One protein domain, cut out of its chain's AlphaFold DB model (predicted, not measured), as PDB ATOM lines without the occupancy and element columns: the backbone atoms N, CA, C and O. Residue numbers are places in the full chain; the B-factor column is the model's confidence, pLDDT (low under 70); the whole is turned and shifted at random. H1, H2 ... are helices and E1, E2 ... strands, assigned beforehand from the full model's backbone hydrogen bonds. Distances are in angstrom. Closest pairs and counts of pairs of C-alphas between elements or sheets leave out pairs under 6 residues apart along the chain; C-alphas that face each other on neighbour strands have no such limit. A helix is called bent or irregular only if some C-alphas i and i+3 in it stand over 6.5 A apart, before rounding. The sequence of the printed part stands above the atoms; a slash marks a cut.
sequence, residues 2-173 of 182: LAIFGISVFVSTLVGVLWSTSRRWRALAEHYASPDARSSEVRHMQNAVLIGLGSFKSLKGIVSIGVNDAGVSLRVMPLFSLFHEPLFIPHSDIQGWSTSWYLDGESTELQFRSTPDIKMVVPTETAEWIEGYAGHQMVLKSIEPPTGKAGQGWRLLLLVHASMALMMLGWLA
ATOM      1  N   LEU A   2      47.661  21.561  44.014       90.31
ATOM      2  CA  LEU A   2      46.213  21.853  43.958       90.31
ATOM      3  C   LEU A   2      45.871  23.188  43.263       90.31
ATOM      4  O   LEU A   2      44.992  23.224  42.410       90.31
ATOM      5  N   ALA A   3      46.609  24.262  43.564       92.81
ATOM      6  CA  ALA A   3      46.399  25.570  42.933       92.81
ATOM      7  C   ALA A   3      46.633  25.547  41.411       92.81
ATOM      8  O   ALA A   3      45.859  26.127  40.662       92.81
ATOM      9  N   ILE A   4      47.662  24.829  40.946       95.88
ATOM     10  CA  ILE A   4      47.979  24.703  39.512       95.88
ATOM     11  C   ILE A   4      46.853  23.959  38.789       95.88
ATOM     12  O   ILE A   4      46.407  24.397  37.733       95.88
ATOM     13  N   PHE A   5      46.356  22.870  39.385       90.88
ATOM     14  CA  PHE A   5      45.222  22.125  38.845       90.88
ATOM     15  C   PHE A   5      43.958  22.993  38.774       90.88
ATOM     16  O   PHE A   5      43.328  23.075  37.722       90.88
ATOM     17  N   GLY A   6      43.631  23.708  39.856       90.94
ATOM     18  CA  GLY A   6      42.483  24.617  39.892       90.94
ATOM     19  C   GLY A   6      42.563  25.722  38.835       90.94
ATOM     20  O   GLY A   6      41.598  25.947  38.106       90.94
ATOM     21  N   ILE A   7      43.730  26.359  38.692       95.19
ATOM     22  CA  ILE A   7      43.972  27.384  37.666       95.19
ATOM     23  C   ILE A   7      43.829  26.790  36.262       95.19
ATOM     24  O   ILE A   7      43.186  27.395  35.409       95.19
ATOM     25  N   SER A   8      44.381  25.601  36.011       93.19
ATOM     26  CA  SER A   8      44.304  24.954  34.698       93.19
ATOM     27  C   SER A   8      42.864  24.646  34.285       93.19
ATOM     28  O   SER A   8      42.479  24.954  33.154       93.19
ATOM     29  N   VAL A   9      42.057  24.090  35.195       91.31
ATOM     30  CA  VAL A   9      40.634  23.824  34.937       91.31
ATOM     31  C   VAL A   9      39.897  25.132  34.662       91.31
ATOM     32  O   VAL A   9      39.221  25.243  33.643       91.31
ATOM     33  N   PHE A  10      40.091  26.145  35.511       89.56
ATOM     34  CA  PHE A  10      39.461  27.453  35.344       89.56
ATOM     35  C   PHE A  10      39.788  28.091  33.987       89.56
ATOM     36  O   PHE A  10      38.875  28.489  33.263       89.56
ATOM     37  N   VAL A  11      41.070  28.144  33.609       91.62
ATOM     38  CA  VAL A  11      41.512  28.717  32.328       91.62
ATOM     39  C   VAL A  11      40.932  27.933  31.154       91.62
ATOM     40  O   VAL A  11      40.424  28.540  30.215       91.62
ATOM     41  N   SER A  12      40.944  26.600  31.214       90.75
ATOM     42  CA  SER A  12      40.422  25.751  30.135       90.75
ATOM     43  C   SER A  12      38.918  25.951  29.939       90.75
ATOM     44  O   SER A  12      38.453  26.112  28.810       90.75
ATOM     45  N   THR A  13      38.153  26.007  31.033       88.00
ATOM     46  CA  THR A  13      36.715  26.295  30.991       88.00
ATOM     47  C   THR A  13      36.448  27.702  30.463       88.00
ATOM     48  O   THR A  13      35.607  27.866  29.581       88.00
ATOM     49  N   LEU A  14      37.182  28.711  30.944       87.31
ATOM     50  CA  LEU A  14      37.036  30.094  30.490       87.31
ATOM     51  C   LEU A  14      37.310  30.222  28.985       87.31
ATOM     52  O   LEU A  14      36.486  30.774  28.257       87.31
ATOM     53  N   VAL A  15      38.421  29.660  28.504       89.31
ATOM     54  CA  VAL A  15      38.781  29.645  27.078       89.31
ATOM     55  C   VAL A  15      37.715  28.925  26.254       89.31
ATOM     56  O   VAL A  15      37.276  29.459  25.238       89.31
ATOM     57  N   GLY A  16      37.242  27.758  26.704       88.50
ATOM     58  CA  GLY A  16      36.193  27.001  26.020       88.50
ATOM     59  C   GLY A  16      34.875  27.774  25.900       88.50
ATOM     60  O   GLY A  16      34.257  27.785  24.833       88.50
ATOM     61  N   VAL A  17      34.465  28.481  26.959       87.56
ATOM     62  CA  VAL A  17      33.275  29.348  26.939       87.56
ATOM     63  C   VAL A  17      33.474  30.509  25.970       87.56
ATOM     64  O   VAL A  17      32.623  30.733  25.108       87.56
ATOM     65  N   LEU A  18      34.601  31.219  26.055       87.88
ATOM     66  CA  LEU A  18      34.886  32.352  25.175       87.88
ATOM     67  C   LEU A  18      34.897  31.925  23.697       87.88
ATOM     68  O   LEU A  18      34.193  32.533  22.889       87.88
ATOM     69  N   TRP A  19      35.582  30.827  23.372       89.81
ATOM     70  CA  TRP A  19      35.622  30.223  22.035       89.81
ATOM     71  C   TRP A  19      34.238  29.808  21.523       89.81
ATOM     72  O   TRP A  19      33.882  30.069  20.375       89.81
ATOM     73  N   SER A  20      33.425  29.178  22.374       88.06
ATOM     74  CA  SER A  20      32.060  28.777  22.015       88.06
ATOM     75  C   SER A  20      31.171  29.993  21.735       88.06
ATOM     76  O   SER A  20      30.397  30.009  20.775       88.06
ATOM     77  N   THR A  21      31.311  31.058  22.529       88.75
ATOM     78  CA  THR A  21      30.507  32.274  22.349       88.75
ATOM     79  C   THR A  21      30.917  33.111  21.138       88.75
ATOM     80  O   THR A  21      30.080  33.858  20.630       88.75
ATOM     81  N   SER A  22      32.149  32.966  20.641       92.81
ATOM     82  CA  SER A  22      32.657  33.709  19.482       92.81
ATOM     83  C   SER A  22      32.359  33.046  18.134       92.81
ATOM     84  O   SER A  22      32.693  33.606  17.092       92.81
ATOM     85  N   ARG A  23      31.697  31.879  18.113       94.81
ATOM     86  CA  ARG A  23      31.436  31.095  16.886       94.81
ATOM     87  C   ARG A  23      30.866  31.914  15.723       94.81
ATOM     88  O   ARG A  23      31.322  31.753  14.601       94.81
ATOM     89  N   ARG A  24      29.904  32.807  15.985       95.12
ATOM     90  CA  ARG A  24      29.306  33.681  14.953       95.12
ATOM     91  C   ARG A  24      30.301  34.691  14.408       95.12
ATOM     92  O   ARG A  24      30.374  34.895  13.207       95.12
ATOM     93  N   TRP A  25      31.069  35.309  15.299       96.81
ATOM     94  CA  TRP A  25      32.086  36.267  14.896       96.81
ATOM     95  C   TRP A  25      33.159  35.598  14.043       96.81
ATOM     96  O   TRP A  25      33.565  36.136  13.025       96.81
ATOM     97  N   ARG A  26      33.582  34.393  14.425       95.81
ATOM     98  CA  ARG A  26      34.564  33.625  13.658       95.81
ATOM     99  C   ARG A  26      34.048  33.203  12.287       95.81
ATOM    100  O   ARG A  26      34.793  33.311  11.329       95.81
ATOM    101  N   ALA A  27      32.780  32.819  12.182       95.94
ATOM    102  CA  ALA A  27      32.156  32.554  10.889       95.94
ATOM    103  C   ALA A  27      32.074  33.815  10.001       95.94
ATOM    104  O   ALA A  27      32.212  33.714   8.790       95.94
ATOM    105  N   LEU A  28      31.923  35.016  10.577       97.31
ATOM    106  CA  LEU A  28      32.117  36.261   9.819       97.31
ATOM    107  C   LEU A  28      33.589  36.462   9.427       97.31
ATOM    108  O   LEU A  28      33.876  36.853   8.299       97.31
ATOM    109  N   ALA A  29      34.524  36.182  10.338       97.00
ATOM    110  CA  ALA A  29      35.963  36.326  10.104       97.00
ATOM    111  C   ALA A  29      36.473  35.440   8.959       97.00
ATOM    112  O   ALA A  29      37.355  35.866   8.225       97.00
ATOM    113  N   GLU A  30      35.872  34.268   8.741       96.62
ATOM    114  CA  GLU A  30      36.196  33.391   7.604       96.62
ATOM    115  C   GLU A  30      36.078  34.097   6.241       96.62
ATOM    116  O   GLU A  30      36.806  33.747   5.314       96.62
ATOM    117  N   HIS A  31      35.217  35.113   6.127       97.62
ATOM    118  CA  HIS A  31      35.005  35.869   4.889       97.62
ATOM    119  C   HIS A  31      35.474  37.325   4.957       97.62
ATOM    120  O   HIS A  31      35.833  37.898   3.929       97.62
ATOM    121  N   TYR A  32      35.471  37.930   6.146       97.88
ATOM    122  CA  TYR A  32      35.666  39.372   6.319       97.88
ATOM    123  C   TYR A  32      36.835  39.742   7.236       97.88
ATOM    124  O   TYR A  32      36.966  40.918   7.573       97.88
ATOM    125  N   ALA A  33      37.666  38.799   7.692       96.81
ATOM    126  CA  ALA A  33      38.830  39.137   8.514       96.81
ATOM    127  C   ALA A  33      39.743  40.129   7.777       96.81
ATOM    128  O   ALA A  33      40.211  39.878   6.668       96.81
ATOM    129  N   SER A  34      39.983  41.281   8.400       94.50
ATOM    130  CA  SER A  34      40.848  42.317   7.847       94.50
ATOM    131  C   SER A  34      41.456  43.156   8.976       94.50
ATOM    132  O   SER A  34      40.846  44.129   9.437       94.50
ATOM    133  N   PRO A  35      42.660  42.798   9.457       88.12
ATOM    134  CA  PRO A  35      43.321  43.530  10.538       88.12
ATOM    135  C   PRO A  35      43.698  44.963  10.132       88.12
ATOM    136  O   PRO A  35      43.638  45.873  10.962       88.12
ATOM    137  N   ASP A  36      44.002  45.181   8.851       88.12
ATOM    138  CA  ASP A  36      44.518  46.451   8.325       88.12
ATOM    139  C   ASP A  36      43.436  47.419   7.832       88.12
ATOM    140  O   ASP A  36      43.747  48.504   7.334       88.12
ATOM    141  N   ALA A  37      42.158  47.064   7.983       87.31
ATOM    142  CA  ALA A  37      41.061  47.922   7.567       87.31
ATOM    143  C   ALA A  37      41.100  49.269   8.300       87.31
ATOM    144  O   ALA A  37      40.995  49.337   9.530       87.31
ATOM    145  N   ARG A  38      41.255  50.349   7.529       89.19
ATOM    146  CA  ARG A  38      41.282  51.723   8.034       89.19
ATOM    147  C   ARG A  38      39.897  52.332   7.940       89.19
ATOM    148  O   ARG A  38      39.344  52.424   6.850       89.19
ATOM    149  N   SER A  39      39.365  52.777   9.063       93.88
ATOM    150  CA  SER A  39      38.109  53.523   9.122       93.88
ATOM    151  C   SER A  39      38.410  55.016   9.048       93.88
ATOM    152  O   SER A  39      39.366  55.477   9.672       93.88
ATOM    153  N   SER A  40      37.603  55.758   8.296       93.38
ATOM    154  CA  SER A  40      37.646  57.225   8.304       93.38
ATOM    155  C   SER A  40      37.018  57.780   9.582       93.38
ATOM    156  O   SER A  40      37.592  58.649  10.224       93.38
ATOM    157  N   GLU A  41      35.903  57.180   9.997       96.62
ATOM    158  CA  GLU A  41      35.157  57.528  11.199       96.62
ATOM    159  C   GLU A  41      34.886  56.273  12.024       96.62
ATOM    160  O   GLU A  41      34.716  55.181  11.473       96.62
ATOM    161  N   VAL A  42      34.850  56.415  13.350       97.12
ATOM    162  CA  VAL A  42      34.634  55.295  14.276       97.12
ATOM    163  C   VAL A  42      33.704  55.703  15.408       97.12
ATOM    164  O   VAL A  42      33.969  56.651  16.141       97.12
ATOM    165  N   ARG A  43      32.648  54.915  15.616       97.19
ATOM    166  CA  ARG A  43      31.826  54.956  16.825       97.19
ATOM    167  C   ARG A  43      32.211  53.793  17.739       97.19
ATOM    168  O   ARG A  43      32.178  52.627  17.344       97.19
ATOM    169  N   HIS A  44      32.575  54.103  18.979       96.44
ATOM    170  CA  HIS A  44      32.957  53.113  19.992       96.44
ATOM    171  C   HIS A  44      31.767  52.685  20.854       96.44
ATOM    172  O   HIS A  44      30.767  53.393  20.932       96.44
ATOM    173  N   MET A  45      31.894  51.538  21.529       93.44
ATOM    174  CA  MET A  45      30.915  51.035  22.509       93.44
ATOM    175  C   MET A  45      29.481  50.959  21.961       93.44
ATOM    176  O   MET A  45      28.509  51.244  22.657       93.44
ATOM    177  N   GLN A  46      29.357  50.580  20.694       95.31
ATOM    178  CA  GLN A  46      28.081  50.478  20.009       95.31
ATOM    179  C   GLN A  46      27.315  49.231  20.449       95.31
ATOM    180  O   GLN A  46      27.848  48.301  21.066       95.31
ATOM    181  N   ASN A  47      26.029  49.223  20.117       92.44
ATOM    182  CA  ASN A  47      25.154  48.092  20.360       92.44
ATOM    183  C   ASN A  47      24.992  47.321  19.057       92.44
ATOM    184  O   ASN A  47      24.467  47.847  18.084       92.44
ATOM    185  N   ALA A  48      25.426  46.068  19.057       93.88
ATOM    186  CA  ALA A  48      25.153  45.144  17.971       93.88
ATOM    187  C   ALA A  48      24.748  43.794  18.548       93.88
ATOM    188  O   ALA A  48      25.202  43.394  19.626       93.88
ATOM    189  N   VAL A  49      23.905  43.071  17.827       93.75
ATOM    190  CA  VAL A  49      23.541  41.706  18.183       93.75
ATOM    191  C   VAL A  49      23.698  40.820  16.961       93.75
ATOM    192  O   VAL A  49      23.090  41.066  15.926       93.75
ATOM    193  N   LEU A  50      24.505  39.770  17.091       94.81
ATOM    194  CA  LEU A  50      24.666  38.761  16.052       94.81
ATOM    195  C   LEU A  50      23.611  37.669  16.224       94.81
ATOM    196  O   LEU A  50      23.566  37.010  17.265       94.81
ATOM    197  N   ILE A  51      22.800  37.450  15.197       91.94
ATOM    198  CA  ILE A  51      21.839  36.351  15.075       91.94
ATOM    199  C   ILE A  51      22.400  35.341  14.081       91.94
ATOM    200  O   ILE A  51      22.945  35.719  13.054       91.94
ATOM    201  N   GLY A  52      22.250  34.052  14.362       90.81
ATOM    202  CA  GLY A  52      22.603  32.994  13.415       90.81
ATOM    203  C   GLY A  52      22.964  31.712  14.137       90.81
ATOM    204  O   GLY A  52      23.104  31.711  15.361       90.81
ATOM    205  N   LEU A  53      23.134  30.603  13.422       88.88
ATOM    206  CA  LEU A  53      23.607  29.340  14.014       88.88
ATOM    207  C   LEU A  53      22.784  28.879  15.245       88.88
ATOM    208  O   LEU A  53      23.339  28.403  16.236       88.88
ATOM    209  N   GLY A  54      21.464  29.095  15.230       85.06
ATOM    210  CA  GLY A  54      20.536  28.627  16.272       85.06
ATOM    211  C   GLY A  54      20.491  29.426  17.586       85.06
ATOM    212  O   GLY A  54      19.753  29.042  18.489       85.06
ATOM    213  N   SER A  55      21.227  30.534  17.728       87.06
ATOM    214  CA  SER A  55      21.083  31.449  18.878       87.06
ATOM    215  C   SER A  55      21.503  32.887  18.537       87.06
ATOM    216  O   SER A  55      21.741  33.205  17.370       87.06
ATOM    217  N   PHE A  56      21.561  33.772  19.534       89.75
ATOM    218  CA  PHE A  56      22.006  35.156  19.373       89.75
ATOM    219  C   PHE A  56      23.149  35.481  20.343       89.75
ATOM    220  O   PHE A  56      23.309  34.833  21.378       89.75
ATOM    221  N   LYS A  57      23.954  36.489  20.008       91.88
ATOM    222  CA  LYS A  57      25.003  37.034  20.875       91.88
ATOM    223  C   LYS A  57      24.926  38.552  20.862       91.88
ATOM    224  O   LYS A  57      25.144  39.173  19.827       91.88
ATOM    225  N   SER A  58      24.646  39.138  22.021       92.38
ATOM    226  CA  SER A  58      24.751  40.584  22.201       92.38
ATOM    227  C   SER A  58      26.216  40.994  22.357       92.38
ATOM    228  O   SER A  58      26.968  40.357  23.099       92.38
ATOM    229  N   LEU A  59      26.591  42.060  21.656       93.06
ATOM    230  CA  LEU A  59      27.879  42.751  21.720       93.06
ATOM    231  C   LEU A  59      27.707  44.173  22.282       93.06
ATOM    232  O   LEU A  59      28.474  45.079  21.960       93.06
ATOM    233  N   LYS A  60      26.675  44.372  23.112       91.62
ATOM    234  CA  LYS A  60      26.327  45.650  23.739       91.62
ATOM    235  C   LYS A  60      27.534  46.273  24.445       91.62
ATOM    236  O   LYS A  60      28.085  45.672  25.366       91.62
ATOM    237  N   GLY A  61      27.912  47.479  24.025       91.81
ATOM    238  CA  GLY A  61      28.950  48.282  24.671       91.81
ATOM    239  C   GLY A  61      30.386  47.792  24.465       91.81
ATOM    240  O   GLY A  61      31.298  48.387  25.032       91.81
ATOM    241  N   ILE A  62      30.608  46.738  23.673       94.25
ATOM    242  CA  ILE A  62      31.946  46.149  23.472       94.25
ATOM    243  C   ILE A  62      32.418  46.165  22.019       94.25
ATOM    244  O   ILE A  62      33.574  45.828  21.762       94.25
ATOM    245  N   VAL A  63      31.554  46.539  21.072       96.00
ATOM    246  CA  VAL A  63      31.909  46.645  19.654       96.00
ATOM    247  C   VAL A  63      32.155  48.103  19.268       96.00
ATOM    248  O   VAL A  63      31.440  49.010  19.683       96.00
ATOM    249  N   SER A  64      33.197  48.332  18.483       97.25
ATOM    250  CA  SER A  64      33.441  49.571  17.755       97.25
ATOM    251  C   SER A  64      33.101  49.332  16.292       97.25
ATOM    252  O   SER A  64      33.527  48.328  15.715       97.25
ATOM    253  N   ILE A  65      32.329  50.246  15.719       97.56
ATOM    254  CA  ILE A  65      31.921  50.229  14.319       97.56
ATOM    255  C   ILE A  65      32.614  51.409  13.660       97.56
ATOM    256  O   ILE A  65      32.440  52.548  14.083       97.56
ATOM    257  N   GLY A  66      33.437  51.125  12.663       97.38
ATOM    258  CA  GLY A  66      34.084  52.142  11.847       97.38
ATOM    259  C   GLY A  66      33.610  52.062  10.409       97.38
ATOM    260  O   GLY A  66      33.259  50.983   9.941       97.38
ATOM    261  N   VAL A  67      33.607  53.191   9.716       97.25
ATOM    262  CA  VAL A  67      33.118  53.305   8.339       97.25
ATOM    263  C   VAL A  67      34.127  54.048   7.470       97.25
ATOM    264  O   VAL A  67      34.889  54.904   7.938       97.25
ATOM    265  N   ASN A  68      34.167  53.679   6.198       94.94
ATOM    266  CA  ASN A  68      34.844  54.400   5.125       94.94
ATOM    267  C   ASN A  68      34.043  54.216   3.823       94.94
ATOM    268  O   ASN A  68      33.026  53.523   3.818       94.94
ATOM    269  N   ASP A  69      34.521  54.787   2.721       93.94
ATOM    270  CA  ASP A  69      33.840  54.718   1.417       93.94
ATOM    271  C   ASP A  69      33.727  53.291   0.848       93.94
ATOM    272  O   ASP A  69      32.930  53.036  -0.051       93.94
ATOM    273  N   ALA A  70      34.534  52.346   1.341       94.69
ATOM    274  CA  ALA A  70      34.580  50.972   0.848       94.69
ATOM    275  C   ALA A  70      33.747  49.988   1.689       94.69
ATOM    276  O   ALA A  70      33.322  48.951   1.174       94.69
ATOM    277  N   GLY A  71      33.521  50.265   2.975       96.19
ATOM    278  CA  GLY A  71      32.819  49.339   3.857       96.19
ATOM    279  C   GLY A  71      32.817  49.708   5.337       96.19
ATOM    280  O   GLY A  71      33.122  50.827   5.757       96.19
ATOM    281  N   VAL A  72      32.470  48.703   6.138       97.56
ATOM    282  CA  VAL A  72      32.297  48.787   7.586       97.56
ATOM    283  C   VAL A  72      33.325  47.908   8.277       97.56
ATOM    284  O   VAL A  72      33.356  46.694   8.091       97.56
ATOM    285  N   SER A  73      34.143  48.506   9.135       97.81
ATOM    286  CA  SER A  73      35.028  47.779  10.037       97.81
ATOM    287  C   SER A  73      34.336  47.483  11.367       97.81
ATOM    288  O   SER A  73      33.778  48.395  11.981       97.81
ATOM    289  N   LEU A  74      34.441  46.255  11.868       97.50
ATOM    290  CA  LEU A  74      33.938  45.864  13.185       97.50
ATOM    291  C   LEU A  74      35.097  45.388  14.057       97.50
ATOM    292  O   LEU A  74      35.868  44.510  13.666       97.50
ATOM    293  N   ARG A  75      35.219  45.954  15.259       96.75
ATOM    294  CA  ARG A  75      36.261  45.573  16.222       96.75
ATOM    295  C   ARG A  75      35.680  45.426  17.611       96.75
ATOM    296  O   ARG A  75      34.989  46.315  18.094       96.75
ATOM    297  N   VAL A  76      35.995  44.327  18.279       95.19
ATOM    298  CA  VAL A  76      35.680  44.165  19.699       95.19
ATOM    299  C   VAL A  76      36.794  44.798  20.538       95.19
ATOM    300  O   VAL A  76      37.957  44.796  20.135       95.19
ATOM    301  N   MET A  77      36.448  45.357  21.701       92.88
ATOM    302  CA  MET A  77      37.423  45.918  22.642       92.88
ATOM    303  C   MET A  77      38.568  44.927  22.947       92.88
ATOM    304  O   MET A  77      38.306  43.729  23.077       92.88
ATOM    305  N   PRO A  78      39.813  45.403  23.160       86.62
ATOM    306  CA  PRO A  78      40.988  44.541  23.333       86.62
ATOM    307  C   PRO A  78      40.859  43.474  24.430       86.62
ATOM    308  O   PRO A  78      41.340  42.359  24.275       86.62
ATOM    309  N   LEU A  79      40.152  43.773  25.525       82.38
ATOM    310  CA  LEU A  79      39.931  42.812  26.616       82.38
ATOM    311  C   LEU A  79      39.103  41.584  26.195       82.38
ATOM    312  O   LEU A  79      39.158  40.550  26.854       82.38
ATOM    313  N   PHE A  80      38.354  41.679  25.094       84.00
ATOM    314  CA  PHE A  80      37.490  40.619  24.575       84.00
ATOM    315  C   PHE A  80      37.885  40.172  23.153       84.00
ATOM    316  O   PHE A  80      37.164  39.386  22.537       84.00
ATOM    317  N   SER A  81      39.020  40.639  22.618       88.31
ATOM    318  CA  SER A  81      39.393  40.442  21.209       88.31
ATOM    319  C   SER A  81      40.027  39.084  20.887       88.31
ATOM    320  O   SER A  81      40.125  38.745  19.714       88.31
ATOM    321  N   LEU A  82      40.411  38.277  21.889       88.88
ATOM    322  CA  LEU A  82      41.143  37.006  21.703       88.88
ATOM    323  C   LEU A  82      40.516  36.044  20.679       88.88
ATOM    324  O   LEU A  82      41.230  35.279  20.042       88.88
ATOM    325  N   PHE A  83      39.192  36.086  20.508       90.94
ATOM    326  CA  PHE A  83      38.469  35.280  19.518       90.94
ATOM    327  C   PHE A  83      37.577  36.113  18.594       90.94
ATOM    328  O   PHE A  83      36.659  35.569  17.974       90.94
ATOM    329  N   HIS A  84      37.824  37.421  18.539       94.50
ATOM    330  CA  HIS A  84      37.067  38.382  17.749       94.50
ATOM    331  C   HIS A  84      38.022  39.167  16.848       94.50
ATOM    332  O   HIS A  84      38.357  40.320  17.125       94.50
ATOM    333  N   GLU A  85      38.483  38.510  15.785       95.31
ATOM    334  CA  GLU A  85      39.366  39.117  14.788       95.31
ATOM    335  C   GLU A  85      38.710  40.352  14.147       95.31
ATOM    336  O   GLU A  85      37.510  40.309  13.872       95.31
ATOM    337  N   PRO A  86      39.434  41.463  13.925       96.62
ATOM    338  CA  PRO A  86      38.880  42.624  13.238       96.62
ATOM    339  C   PRO A  86      38.252  42.246  11.894       96.62
ATOM    340  O   PRO A  86      38.871  41.556  11.086       96.62
ATOM    341  N   LEU A  87      37.029  42.714  11.659       97.75
ATOM    342  CA  LEU A  87      36.288  42.447  10.430       97.75
ATOM    343  C   LEU A  87      36.228  43.703   9.567       97.75
ATOM    344  O   LEU A  87      36.154  44.808  10.105       97.75
ATOM    345  N   PHE A  88      36.177  43.524   8.251       98.06
ATOM    346  CA  PHE A  88      35.842  44.560   7.284       98.06
ATOM    347  C   PHE A  88      34.862  44.024   6.245       98.06
ATOM    348  O   PHE A  88      35.180  43.117   5.480       98.06
ATOM    349  N   ILE A  89      33.662  44.591   6.238       97.81
ATOM    350  CA  ILE A  89      32.540  44.149   5.416       97.81
ATOM    351  C   ILE A  89      32.300  45.211   4.338       97.81
ATOM    352  O   ILE A  89      31.948  46.340   4.691       97.81
ATOM    353  N   PRO A  90      32.484  44.898   3.043       97.12
ATOM    354  CA  PRO A  90      32.210  45.842   1.964       97.12
ATOM    355  C   PRO A  90      30.742  46.268   1.948       97.12
ATOM    356  O   PRO A  90      29.861  45.426   2.130       97.12
ATOM    357  N   HIS A  91      30.461  47.539   1.650       96.62
ATOM    358  CA  HIS A  91      29.080  48.054   1.608       96.62
ATOM    359  C   HIS A  91      28.185  47.265   0.651       96.62
ATOM    360  O   HIS A  91      27.047  46.950   0.982       96.62
ATOM    361  N   SER A  92      28.734  46.853  -0.496       95.56
ATOM    362  CA  SER A  92      28.035  46.041  -1.500       95.56
ATOM    363  C   SER A  92      27.564  44.674  -0.995       95.56
ATOM    364  O   SER A  92      26.692  44.050  -1.610       95.56
ATOM    365  N   ASP A  93      28.164  44.179   0.088       96.50
ATOM    366  CA  ASP A  93      27.820  42.898   0.701       96.50
ATOM    367  C   ASP A  93      26.772  43.030   1.809       96.50
ATOM    368  O   ASP A  93      26.252  42.011   2.267       96.50
ATOM    369  N   ILE A  94      26.424  44.259   2.200       96.56
ATOM    370  CA  ILE A  94      25.467  44.555   3.263       96.56
ATOM    371  C   ILE A  94      24.093  44.842   2.656       96.56
ATOM    372  O   ILE A  94      23.925  45.684   1.775       96.56
ATOM    373  N   GLN A  95      23.079  44.158   3.172       94.62
ATOM    374  CA  GLN A  95      21.677  44.475   2.923       94.62
ATOM    375  C   GLN A  95      21.001  44.744   4.260       94.62
ATOM    376  O   GLN A  95      21.236  44.003   5.212       94.62
ATOM    377  N   GLY A  96      20.192  45.798   4.343       92.75
ATOM    378  CA  GLY A  96      19.493  46.170   5.568       92.75
ATOM    379  C   GLY A  96      17.980  46.044   5.446       92.75
ATOM    380  O   GLY A  96      17.416  46.329   4.390       92.75
ATOM    381  N   TRP A  97      17.322  45.665   6.538       91.50
ATOM    382  CA  TRP A  97      15.866  45.685   6.685       91.50
ATOM    383  C   TRP A  97      15.488  46.313   8.017       91.50
ATOM    384  O   TRP A  97      16.057  45.961   9.055       91.50
ATOM    385  N   SER A  98      14.508  47.211   7.994       88.94
ATOM    386  CA  SER A  98      13.939  47.757   9.225       88.94
ATOM    387  C   SER A  98      13.275  46.647  10.045       88.94
ATOM    388  O   SER A  98      12.600  45.761   9.510       88.94
ATOM    389  N   THR A  99      13.505  46.659  11.356       86.62
ATOM    390  CA  THR A  99      12.931  45.696  12.292       86.62
ATOM    391  C   THR A  99      12.758  46.319  13.676       86.62
ATOM    392  O   THR A  99      13.483  47.226  14.075       86.62
ATOM    393  N   SER A 100      11.809  45.814  14.456       80.19
ATOM    394  CA  SER A 100      11.698  46.137  15.876       80.19
ATOM    395  C   SER A 100      12.280  44.982  16.690       80.19
ATOM    396  O   SER A 100      11.720  43.884  16.739       80.19
ATOM    397  N   TRP A 101      13.438  45.202  17.323       71.69
ATOM    398  CA  TRP A 101      13.975  44.260  18.311       71.69
ATOM    399  C   TRP A 101      13.759  44.777  19.747       71.69
ATOM    400  O   TRP A 101      13.208  45.848  19.961       71.69
ATOM    401  N   TYR A 102      14.083  43.949  20.744       52.91
ATOM    402  CA  TYR A 102      13.523  43.959  22.103       52.91
ATOM    403  C   TYR A 102      13.658  45.325  22.810       52.91
ATOM    404  O   TYR A 102      14.748  45.893  22.819       52.91
ATOM    405  N   LEU A 103      12.575  45.756  23.482       52.28
ATOM    406  CA  LEU A 103      12.387  47.036  24.200       52.28
ATOM    407  C   LEU A 103      12.243  48.280  23.296       52.28
ATOM    408  O   LEU A 103      12.963  49.257  23.480       52.28
ATOM    409  N   ASP A 104      11.290  48.238  22.357       53.81
ATOM    410  CA  ASP A 104      10.695  49.396  21.652       53.81
ATOM    411  C   ASP A 104      11.654  50.341  20.896       53.81
ATOM    412  O   ASP A 104      11.286  51.463  20.554       53.81
ATOM    413  N   GLY A 105      12.877  49.897  20.599       71.25
ATOM    414  CA  GLY A 105      13.840  50.661  19.808       71.25
ATOM    415  C   GLY A 105      13.805  50.281  18.330       71.25
ATOM    416  O   GLY A 105      13.943  49.103  17.986       71.25
ATOM    417  N   GLU A 106      13.696  51.278  17.450       87.81
ATOM    418  CA  GLU A 106      13.901  51.077  16.014       87.81
ATOM    419  C   GLU A 106      15.292  50.486  15.764       87.81
ATOM    420  O   GLU A 106      16.322  50.995  16.224       87.81
ATOM    421  N   SER A 107      15.310  49.353  15.071       91.12
ATOM    422  CA  SER A 107      16.521  48.609  14.769       91.12
ATOM    423  C   SER A 107      16.574  48.277  13.283       91.12
ATOM    424  O   SER A 107      15.571  48.240  12.578       91.12
ATOM    425  N   THR A 108      17.769  47.995  12.790       92.94
ATOM    426  CA  THR A 108      17.974  47.536  11.421       92.94
ATOM    427  C   THR A 108      18.728  46.222  11.452       92.94
ATOM    428  O   THR A 108      19.808  46.119  12.040       92.94
ATOM    429  N   GLU A 109      18.143  45.203  10.831       93.75
ATOM    430  CA  GLU A 109      18.800  43.930  10.583       93.75
ATOM    431  C   GLU A 109      19.673  44.053   9.340       93.75
ATOM    432  O   GLU A 109      19.183  44.342   8.254       93.75
ATOM    433  N   LEU A 110      20.965  43.808   9.503       95.31
ATOM    434  CA  LEU A 110      21.958  43.751   8.445       95.31
ATOM    435  C   LEU A 110      22.246  42.282   8.123       95.31
ATOM    436  O   LEU A 110      22.660  41.515   8.995       95.31
ATOM    437  N   GLN A 111      22.038  41.882   6.874       95.19
ATOM    438  CA  GLN A 111      22.476  40.595   6.341       95.19
ATOM    439  C   GLN A 111      23.708  40.801   5.475       95.19
ATOM    440  O   GLN A 111      23.820  41.791   4.752       95.19
ATOM    441  N   PHE A 112      24.600  39.820   5.520       95.75
ATOM    442  CA  PHE A 112      25.841  39.834   4.768       95.75
ATOM    443  C   PHE A 112      25.797  38.764   3.681       95.75
ATOM    444  O   PHE A 112      25.525  37.597   3.970       95.75
ATOM    445  N   ARG A 113      26.062  39.141   2.431       94.94
ATOM    446  CA  ARG A 113      25.911  38.248   1.271       94.94
ATOM    447  C   ARG A 113      26.829  37.027   1.343       94.94
ATOM    448  O   ARG A 113      26.361  35.934   1.039       94.94
ATOM    449  N   SER A 114      28.082  37.180   1.780       95.31
ATOM    450  CA  SER A 114      29.011  36.045   1.910       95.31
ATOM    451  C   SER A 114      28.721  35.147   3.124       95.31
ATOM    452  O   SER A 114      29.226  34.033   3.191       95.31
ATOM    453  N   THR A 115      27.876  35.585   4.067       95.19
ATOM    454  CA  THR A 115      27.497  34.815   5.269       95.19
ATOM    455  C   THR A 115      26.003  34.988   5.591       95.19
ATOM    456  O   THR A 115      25.657  35.564   6.627       95.19
ATOM    457  N   PRO A 116      25.087  34.506   4.731       92.88
ATOM    458  CA  PRO A 116      23.658  34.827   4.818       92.88
ATOM    459  C   PRO A 116      22.964  34.258   6.066       92.88
ATOM    460  O   PRO A 116      21.910  34.762   6.467       92.88
ATOM    461  N   ASP A 117      23.565  33.240   6.690       92.06
ATOM    462  CA  ASP A 117      23.098  32.598   7.926       92.06
ATOM    463  C   ASP A 117      23.382  33.421   9.189       92.06
ATOM    464  O   ASP A 117      22.882  33.093  10.274       92.06
ATOM    465  N   ILE A 118      24.207  34.466   9.069       94.44
ATOM    466  CA  ILE A 118      24.554  35.372  10.157       94.44
ATOM    467  C   ILE A 118      24.061  36.765   9.807       94.44
ATOM    468  O   ILE A 118      24.394  37.339   8.773       94.44
ATOM    469  N   LYS A 119      23.272  37.312  10.719       94.75
ATOM    470  CA  LYS A 119      22.695  38.645  10.635       94.75
ATOM    471  C   LYS A 119      23.195  39.462  11.813       94.75
ATOM    472  O   LYS A 119      23.432  38.920  12.895       94.75
ATOM    473  N   MET A 120      23.344  40.759  11.620       95.38
ATOM    474  CA  MET A 120      23.704  41.695  12.672       95.38
ATOM    475  C   MET A 120      22.601  42.721  12.811       95.38
ATOM    476  O   MET A 120      22.291  43.412  11.856       95.38
ATOM    477  N   VAL A 121      22.036  42.861  13.999       94.06
ATOM    478  CA  VAL A 121      21.081  43.934  14.259       94.06
ATOM    479  C   VAL A 121      21.766  45.049  15.020       94.06
ATOM    480  O   VAL A 121      22.468  44.799  16.005       94.06
ATOM    481  N   VAL A 122      21.547  46.271  14.550       94.69
ATOM    482  CA  VAL A 122      22.063  47.517  15.119       94.69
ATOM    483  C   VAL A 122      20.914  48.519  15.288       94.69
ATOM    484  O   VAL A 122      19.878  48.352  14.641       94.69
ATOM    485  N   PRO A 123      21.055  49.558  16.130       93.44
ATOM    486  CA  PRO A 123      20.108  50.671  16.158       93.44
ATOM    487  C   PRO A 123      19.956  51.307  14.772       93.44
ATOM    488  O   PRO A 123      20.955  51.438  14.059       93.44
ATOM    489  N   THR A 124      18.749  51.743  14.407       92.50
ATOM    490  CA  THR A 124      18.492  52.351  13.086       92.50
ATOM    491  C   THR A 124      19.406  53.542  12.810       92.50
ATOM    492  O   THR A 124      20.047  53.567  11.768       92.50
ATOM    493  N   GLU A 125      19.619  54.430  13.786       93.25
ATOM    494  CA  GLU A 125      20.555  55.561  13.659       93.25
ATOM    495  C   GLU A 125      21.982  55.113  13.277       93.25
ATOM    496  O   GLU A 125      22.697  55.788  12.541       93.25
ATOM    497  N   THR A 126      22.418  53.945  13.762       95.12
ATOM    498  CA  THR A 126      23.727  53.383  13.400       95.12
ATOM    499  C   THR A 126      23.734  52.864  11.967       95.12
ATOM    500  O   THR A 126      24.728  53.042  11.269       95.12
ATOM    501  N   ALA A 127      22.649  52.232  11.516       94.94
ATOM    502  CA  ALA A 127      22.528  51.765  10.137       94.94
ATOM    503  C   ALA A 127      22.427  52.928   9.141       94.94
ATOM    504  O   ALA A 127      23.114  52.898   8.125       94.94
ATOM    505  N   GLU A 128      21.651  53.963   9.455       94.06
ATOM    506  CA  GLU A 128      21.551  55.195   8.663       94.06
ATOM    507  C   GLU A 128      22.897  55.924   8.598       94.06
ATOM    508  O   GLU A 128      23.324  56.372   7.535       94.06
ATOM    509  N   TRP A 129      23.621  55.985   9.723       95.12
ATOM    510  CA  TRP A 129      24.977  56.525   9.743       95.12
ATOM    511  C   TRP A 129      25.916  55.743   8.818       95.12
ATOM    512  O   TRP A 129      26.683  56.367   8.094       95.12
ATOM    513  N   ILE A 130      25.846  54.408   8.799       95.62
ATOM    514  CA  ILE A 130      26.623  53.578   7.864       95.62
ATOM    515  C   ILE A 130      26.209  53.856   6.411       95.62
ATOM    516  O   ILE A 130      27.077  54.051   5.559       95.62
ATOM    517  N   GLU A 131      24.904  53.898   6.126       93.94
ATOM    518  CA  GLU A 131      24.364  54.149   4.784       93.94
ATOM    519  C   GLU A 131      24.830  55.503   4.231       93.94
ATOM    520  O   GLU A 131      25.211  55.592   3.064       93.94
ATOM    521  N   GLY A 132      24.929  56.526   5.088       93.19
ATOM    522  CA  GLY A 132      25.464  57.840   4.726       93.19
ATOM    523  C   GLY A 132      26.880  57.812   4.129       93.19
ATOM    524  O   GLY A 132      27.205  58.682   3.324       93.19
ATOM    525  N   TYR A 133      27.701  56.805   4.461       92.94
ATOM    526  CA  TYR A 133      29.034  56.584   3.868       92.94
ATOM    527  C   TYR A 133      29.015  55.595   2.701       92.94
ATOM    528  O   TYR A 133      29.906  55.616   1.855       92.94
ATOM    529  N   ALA A 134      28.011  54.722   2.639       87.81
ATOM    530  CA  ALA A 134      27.885  53.717   1.590       87.81
ATOM    531  C   ALA A 134      27.436  54.295   0.240       87.81
ATOM    532  O   ALA A 134      27.563  53.636  -0.799       87.81
ATOM    533  N   GLY A 135      26.860  55.502   0.240       82.25
ATOM    534  CA  GLY A 135      26.239  56.086  -0.944       82.25
ATOM    535  C   GLY A 135      25.121  55.177  -1.466       82.25
ATOM    536  O   GLY A 135      24.147  54.925  -0.771       82.25
ATOM    537  N   HIS A 136      25.268  54.654  -2.687       78.00
ATOM    538  CA  HIS A 136      24.298  53.732  -3.304       78.00
ATOM    539  C   HIS A 136      24.701  52.247  -3.227       78.00
ATOM    540  O   HIS A 136      24.077  51.410  -3.880       78.00
ATOM    541  N   GLN A 137      25.769  51.904  -2.501       82.94
ATOM    542  CA  GLN A 137      26.286  50.529  -2.457       82.94
ATOM    543  C   GLN A 137      25.592  49.649  -1.415       82.94
ATOM    544  O   GLN A 137      25.572  48.429  -1.573       82.94
ATOM    545  N   MET A 138      25.016  50.260  -0.382       86.62
ATOM    546  CA  MET A 138      24.212  49.596   0.636       86.62
ATOM    547  C   MET A 138      22.743  49.955   0.419       86.62
ATOM    548  O   MET A 138      22.426  51.070   0.019       86.62
ATOM    549  N   VAL A 139      21.849  48.995   0.656       84.12
ATOM    550  CA  VAL A 139      20.405  49.202   0.494       84.12
ATOM    551  C   VAL A 139      19.717  48.930   1.821       84.12
ATOM    552  O   VAL A 139      19.608  47.767   2.224       84.12
ATOM    553  N   LEU A 140      19.230  49.985   2.477       86.06
ATOM    554  CA  LEU A 140      18.276  49.860   3.571       86.06
ATOM    555  C   LEU A 140      16.858  49.738   3.007       86.06
ATOM    556  O   LEU A 140      16.351  50.610   2.304       86.06
ATOM    557  N   LYS A 141      16.200  48.615   3.292       84.44
ATOM    558  CA  LYS A 141      14.807  48.372   2.916       84.44
ATOM    559  C   LYS A 141      13.909  48.672   4.109       84.44
ATOM    560  O   LYS A 141      14.123  48.169   5.208       84.44
ATOM    561  N   SER A 142      12.842  49.424   3.870       72.56
ATOM    562  CA  SER A 142      11.808  49.722   4.871       72.56
ATOM    563  C   SER A 142      10.853  48.552   5.150       72.56
ATOM    564  O   SER A 142       9.975  48.662   5.998       72.56
ATOM    565  N   ILE A 143      11.000  47.438   4.430       73.12
ATOM    566  CA  ILE A 143      10.147  46.249   4.542       73.12
ATOM    567  C   ILE A 143      10.770  45.282   5.552       73.12
ATOM    568  O   ILE A 143      11.995  45.158   5.594       73.12
ATOM    569  N   GLU A 144       9.935  44.569   6.315       67.44
ATOM    570  CA  GLU A 144      10.383  43.501   7.215       67.44
ATOM    571  C   GLU A 144      11.297  42.489   6.491       67.44
ATOM    572  O   GLU A 144      11.084  42.180   5.308       67.44
ATOM    573  N   PRO A 145      12.319  41.947   7.181       64.50
ATOM    574  CA  PRO A 145      13.243  40.996   6.584       64.50
ATOM    575  C   PRO A 145      12.500  39.757   6.062       64.50
ATOM    576  O   PRO A 145      11.559  39.285   6.710       64.50
ATOM    577  N   PRO A 146      12.923  39.176   4.918       63.84
ATOM    578  CA  PRO A 146      12.365  37.924   4.429       63.84
ATOM    579  C   PRO A 146      12.510  36.880   5.538       63.84
ATOM    580  O   PRO A 146      13.608  36.575   6.008       63.84
ATOM    581  N   THR A 147      11.356  36.434   6.018       57.72
ATOM    582  CA  THR A 147      11.152  35.731   7.283       57.72
ATOM    583  C   THR A 147      12.179  34.622   7.529       57.72
ATOM    584  O   THR A 147      12.113  33.529   6.977       57.72
ATOM    585  N   GLY A 148      13.119  34.886   8.438       54.75
ATOM    586  CA  GLY A 148      13.962  33.876   9.071       54.75
ATOM    587  C   GLY A 148      13.509  33.720  10.515       54.75
ATOM    588  O   GLY A 148      13.448  34.711  11.232       54.75
ATOM    589  N   LYS A 149      13.159  32.499  10.933       51.81
ATOM    590  CA  LYS A 149      12.537  32.132  12.223       51.81
ATOM    591  C   LYS A 149      13.411  32.419  13.464       51.81
ATOM    592  O   LYS A 149      13.669  31.526  14.273       51.81
ATOM    593  N   ALA A 150      13.875  33.645  13.658       50.50
ATOM    594  CA  ALA A 150      14.489  34.071  14.903       50.50
ATOM    595  C   ALA A 150      13.381  34.210  15.960       50.50
ATOM    596  O   ALA A 150      12.485  35.035  15.837       50.50
ATOM    597  N   GLY A 151      13.398  33.346  16.979       53.00
ATOM    598  CA  GLY A 151      12.476  33.433  18.122       53.00
ATOM    599  C   GLY A 151      11.699  32.157  18.452       53.00
ATOM    600  O   GLY A 151      11.132  32.065  19.535       53.00
ATOM    601  N   GLN A 152      11.707  31.120  17.609       56.28
ATOM    602  CA  GLN A 152      10.973  29.885  17.940       56.28
ATOM    603  C   GLN A 152      11.566  29.150  19.163       56.28
ATOM    604  O   GLN A 152      10.826  28.581  19.964       56.28
ATOM    605  N   GLY A 153      12.885  29.249  19.371       58.22
ATOM    606  CA  GLY A 153      13.572  28.653  20.523       58.22
ATOM    607  C   GLY A 153      13.197  29.269  21.876       58.22
ATOM    608  O   GLY A 153      13.184  28.561  22.878       58.22
ATOM    609  N   TRP A 154      12.824  30.555  21.921       63.38
ATOM    610  CA  TRP A 154      12.415  31.211  23.173       63.38
ATOM    611  C   TRP A 154      11.070  30.668  23.672       63.38
ATOM    612  O   TRP A 154      10.902  30.433  24.866       63.38
ATOM    613  N   ARG A 155      10.140  30.384  22.748       72.00
ATOM    614  CA  ARG A 155       8.848  29.764  23.069       72.00
ATOM    615  C   ARG A 155       9.039  28.364  23.649       72.00
ATOM    616  O   ARG A 155       8.380  28.015  24.621       72.00
ATOM    617  N   LEU A 156       9.972  27.586  23.096       74.56
ATOM    618  CA  LEU A 156      10.316  26.266  23.626       74.56
ATOM    619  C   LEU A 156      10.950  26.368  25.022       74.56
ATOM    620  O   LEU A 156      10.582  25.620  25.922       74.56
ATOM    621  N   LEU A 157      11.855  27.331  25.226       73.62
ATOM    622  CA  LEU A 157      12.501  27.567  26.518       73.62
ATOM    623  C   LEU A 157      11.498  28.001  27.596       73.62
ATOM    624  O   LEU A 157      11.573  27.502  28.719       73.62
ATOM    625  N   LEU A 158      10.534  28.863  27.251       83.00
ATOM    626  CA  LEU A 158       9.418  29.210  28.132       83.00
ATOM    627  C   LEU A 158       8.560  28.004  28.488       83.00
ATOM    628  O   LEU A 158       8.212  27.843  29.651       83.00
ATOM    629  N   LEU A 159       8.208  27.176  27.504       85.19
ATOM    630  CA  LEU A 159       7.383  25.994  27.739       85.19
ATOM    631  C   LEU A 159       8.074  25.021  28.701       85.19
ATOM    632  O   LEU A 159       7.425  24.500  29.605       85.19
ATOM    633  N   VAL A 160       9.388  24.831  28.557       83.12
ATOM    634  CA  VAL A 160      10.191  24.006  29.473       83.12
ATOM    635  C   VAL A 160      10.258  24.616  30.878       83.12
ATOM    636  O   VAL A 160      10.102  23.906  31.865       83.12
ATOM    637  N   HIS A 161      10.450  25.931  31.006       81.12
ATOM    638  CA  HIS A 161      10.484  26.566  32.330       81.12
ATOM    639  C   HIS A 161       9.112  26.559  33.010       81.12
ATOM    640  O   HIS A 161       9.022  26.293  34.208       81.12
ATOM    641  N   ALA A 162       8.039  26.799  32.255       91.75
ATOM    642  CA  ALA A 162       6.675  26.725  32.761       91.75
ATOM    643  C   ALA A 162       6.329  25.305  33.235       91.75
ATOM    644  O   ALA A 162       5.732  25.150  34.300       91.75
ATOM    645  N   SER A 163       6.744  24.263  32.499       90.19
ATOM    646  CA  SER A 163       6.514  22.876  32.916       90.19
ATOM    647  C   SER A 163       7.297  22.512  34.180       90.19
ATOM    648  O   SER A 163       6.723  21.921  35.095       90.19
ATOM    649  N   MET A 164       8.562  22.931  34.292       89.56
ATOM    650  CA  MET A 164       9.357  22.741  35.512       89.56
ATOM    651  C   MET A 164       8.737  23.448  36.724       89.56
ATOM    652  O   MET A 164       8.636  22.848  37.794       89.56
ATOM    653  N   ALA A 165       8.279  24.694  36.560       90.00
ATOM    654  CA  ALA A 165       7.627  25.446  37.631       90.00
ATOM    655  C   ALA A 165       6.339  24.756  38.115       90.00
ATOM    656  O   ALA A 165       6.126  24.623  39.320       90.00
ATOM    657  N   LEU A 166       5.513  24.251  37.191       95.44
ATOM    658  CA  LEU A 166       4.300  23.498  37.528       95.44
ATOM    659  C   LEU A 166       4.611  22.181  38.252       95.44
ATOM    660  O   LEU A 166       3.934  21.854  39.225       95.44
ATOM    661  N   MET A 167       5.651  21.451  37.833       91.88
ATOM    662  CA  MET A 167       6.088  20.234  38.532       91.88
ATOM    663  C   MET A 167       6.552  20.532  39.962       91.88
ATOM    664  O   MET A 167       6.174  19.810  40.883       91.88
ATOM    665  N   MET A 168       7.325  21.604  40.164       90.88
ATOM    666  CA  MET A 168       7.749  22.020  41.505       90.88
ATOM    667  C   MET A 168       6.561  22.411  42.388       90.88
ATOM    668  O   MET A 168       6.501  21.988  43.540       90.88
ATOM    669  N   LEU A 169       5.595  23.166  41.855       94.81
ATOM    670  CA  LEU A 169       4.378  23.530  42.587       94.81
ATOM    671  C   LEU A 169       3.545  22.295  42.960       94.81
ATOM    672  O   LEU A 169       3.088  22.191  44.096       94.81
ATOM    673  N   GLY A 170       3.394  21.337  42.041       94.44
ATOM    674  CA  GLY A 170       2.696  20.077  42.305       94.44
ATOM    675  C   GLY A 170       3.378  19.237  43.387       94.44
ATOM    676  O   GLY A 170       2.709  18.710  44.275       94.44
ATOM    677  N   TRP A 171       4.711  19.159  43.366       93.00
ATOM    678  CA  TRP A 171       5.482  18.451  44.388       93.00
ATOM    679  C   TRP A 171       5.371  19.111  45.771       93.00
ATOM    680  O   TRP A 171       5.136  18.420  46.762       93.00
ATOM    681  N   LEU A 172       5.449  20.444  45.841       91.56
ATOM    682  CA  LEU A 172       5.252  21.192  47.088       91.56
ATOM    683  C   LEU A 172       3.836  21.011  47.653       91.56
ATOM    684  O   LEU A 172       3.684  20.783  48.851       91.56
ATOM    685  N   ALA A 173       2.805  21.058  46.802       92.06
ATOM    686  CA  ALA A 173       1.423  20.816  47.214       92.06
ATOM    687  C   ALA A 173       1.229  19.387  47.751       92.06
ATOM    688  O   ALA A 173       0.599  19.196  48.790       92.06
TER     689      ALA A 173
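Overview. This is residues 2 to 173 of the 182 residues of an uncharacterized protein of Hyphomicrobiaceae bacterium TMED74 (UniProt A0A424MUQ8). A compact body is built of two strongly twisted sheets, with H2 and H4 each packed on both of them; residues 2 to 14 of H1 and residues 155 to 173 of H5 stick out of it as two arms that spread apart. One sheet has the order E1, E4, E5, E6, all antiparallel; the other has the order E3, E2, E9, E8, E7, E10, mixed. The printed part has 172 residues, with five named helices and ten named strands in the order H1, H2, E1 to E5, H3, E6 to E9, H4, E10, H5, and its class is mixed, helices and strands. The whole is flat, spanning 64 by 47 by 24 A, and only just loose, close to compact, with a radius of gyration of the C-alphas of 19.2 A; the body without the free arms spans 40 by 39 by 26 A.

Arrangement. H1, residues 2 to 21, and H2, residues 23 to 32, meet only through their link. E1, residues 41 to 46, runs on into E2, residues 49 to 52, at 82 degrees. E2 and E3, residues 55 to 58, form a hairpin, with N 57 and O 50 within hydrogen-bond range at 2.8 A. E4, residues 63 to 68, is antiparallel to its neighbour E1, N 43 and O 65 being 2.8 A apart, and forms a hairpin with E5, residues 71 to 76, where N 66 and O 73 are 2.8 A apart. H3, residues 78 to 83, is irregular, with C-alphas 79 and 82 7.7 A apart; it is close to H1 but not clearly touching, the closest C-alphas being those of Trp 19 and Phe 83, 6.3 A. E6, residues 87 to 90, is antiparallel to E5, with N 72 and O 89 2.8 A apart. H3 only grazes the sheet E1 E4 E5 E6, with residues 80 to 83. E7, residues 94 to 101, E8, residues 105 to 112, and E9, residues 115 to 123, form a meander, each strand the antiparallel neighbour of the one before; N 109 and O 97 are 2.8 A apart, N 110 and O 120 2.7 A. E7 bends by 65 degrees at residue 98 and E9 by 70 degrees at residue 118. E9 is also antiparallel to E2, with N 51 and O 119 2.8 A apart. H4, residues 124 to 134, is over E4 at a height of 9.1 A over its sheet and runs along it, at 5 degrees on the local plane; the closest C-alphas are those of Asn 68 and Tyr 133, 6.3 A. E10, residues 139 to 141, is parallel to E7, with N 141 and O 96 2.8 A apart. E9, H4 and E10 form a split strand-helix-strand unit, a helix between two strands of one sheet that are not neighbours, with E8 and E7 between them in the sheet, and its crossover is right-handed. H2 and H4 are on the same face of each sheet, two layers in each case. The C-alphas of Leu 28 in H2 and Thr 115 in E9 are the closest of that pair, 6.6 A; those of Tyr 32 in H2 and Leu 87 in E6 are 5.2 A apart, the closest there. H4 comes closest to E8 at the C-alphas of Thr 124 and Ser 107, 4.6 A. H5, residues 152 to 173, touches no helix and is on neither sheet. Each O i to N i+4 pair is within hydrogen-bond range in H1 and H5, against 5 of 6 in H2, 6 of 7 in H4 and 0 of 2 in H3, which has 1 of 3 O i to N i+3 pairs within range.

Along the chain. H1 begins at C-alpha 2, (46.213, 21.853, 43.958), and is 28.7 A long. H2 measures 14.1 A and H4 14.9 A. E4 and E5 measure 16.7 A and 16.9 A; E7, E8 and E9 measure 18.9 A, 22.1 A and 20.6 A, E9 beginning at C-alpha 115, (27.497, 34.815, 5.269). H5, 32.1 A long, ends at C-alpha 173, (1.423, 20.816, 47.214).

Size, cuts and confidence. The two C-alphas farthest apart are those of Asp 69 and Ala 173, 65.6 A. The printed part has no cut and no long link; the links H2 to E1 and E10 to H5 are short, and the others are tight. The mean pLDDT of the printed part is 88.6, with residues 102 to 104 and 144 to 154 under 70, of which 152 to 154 belong to H5.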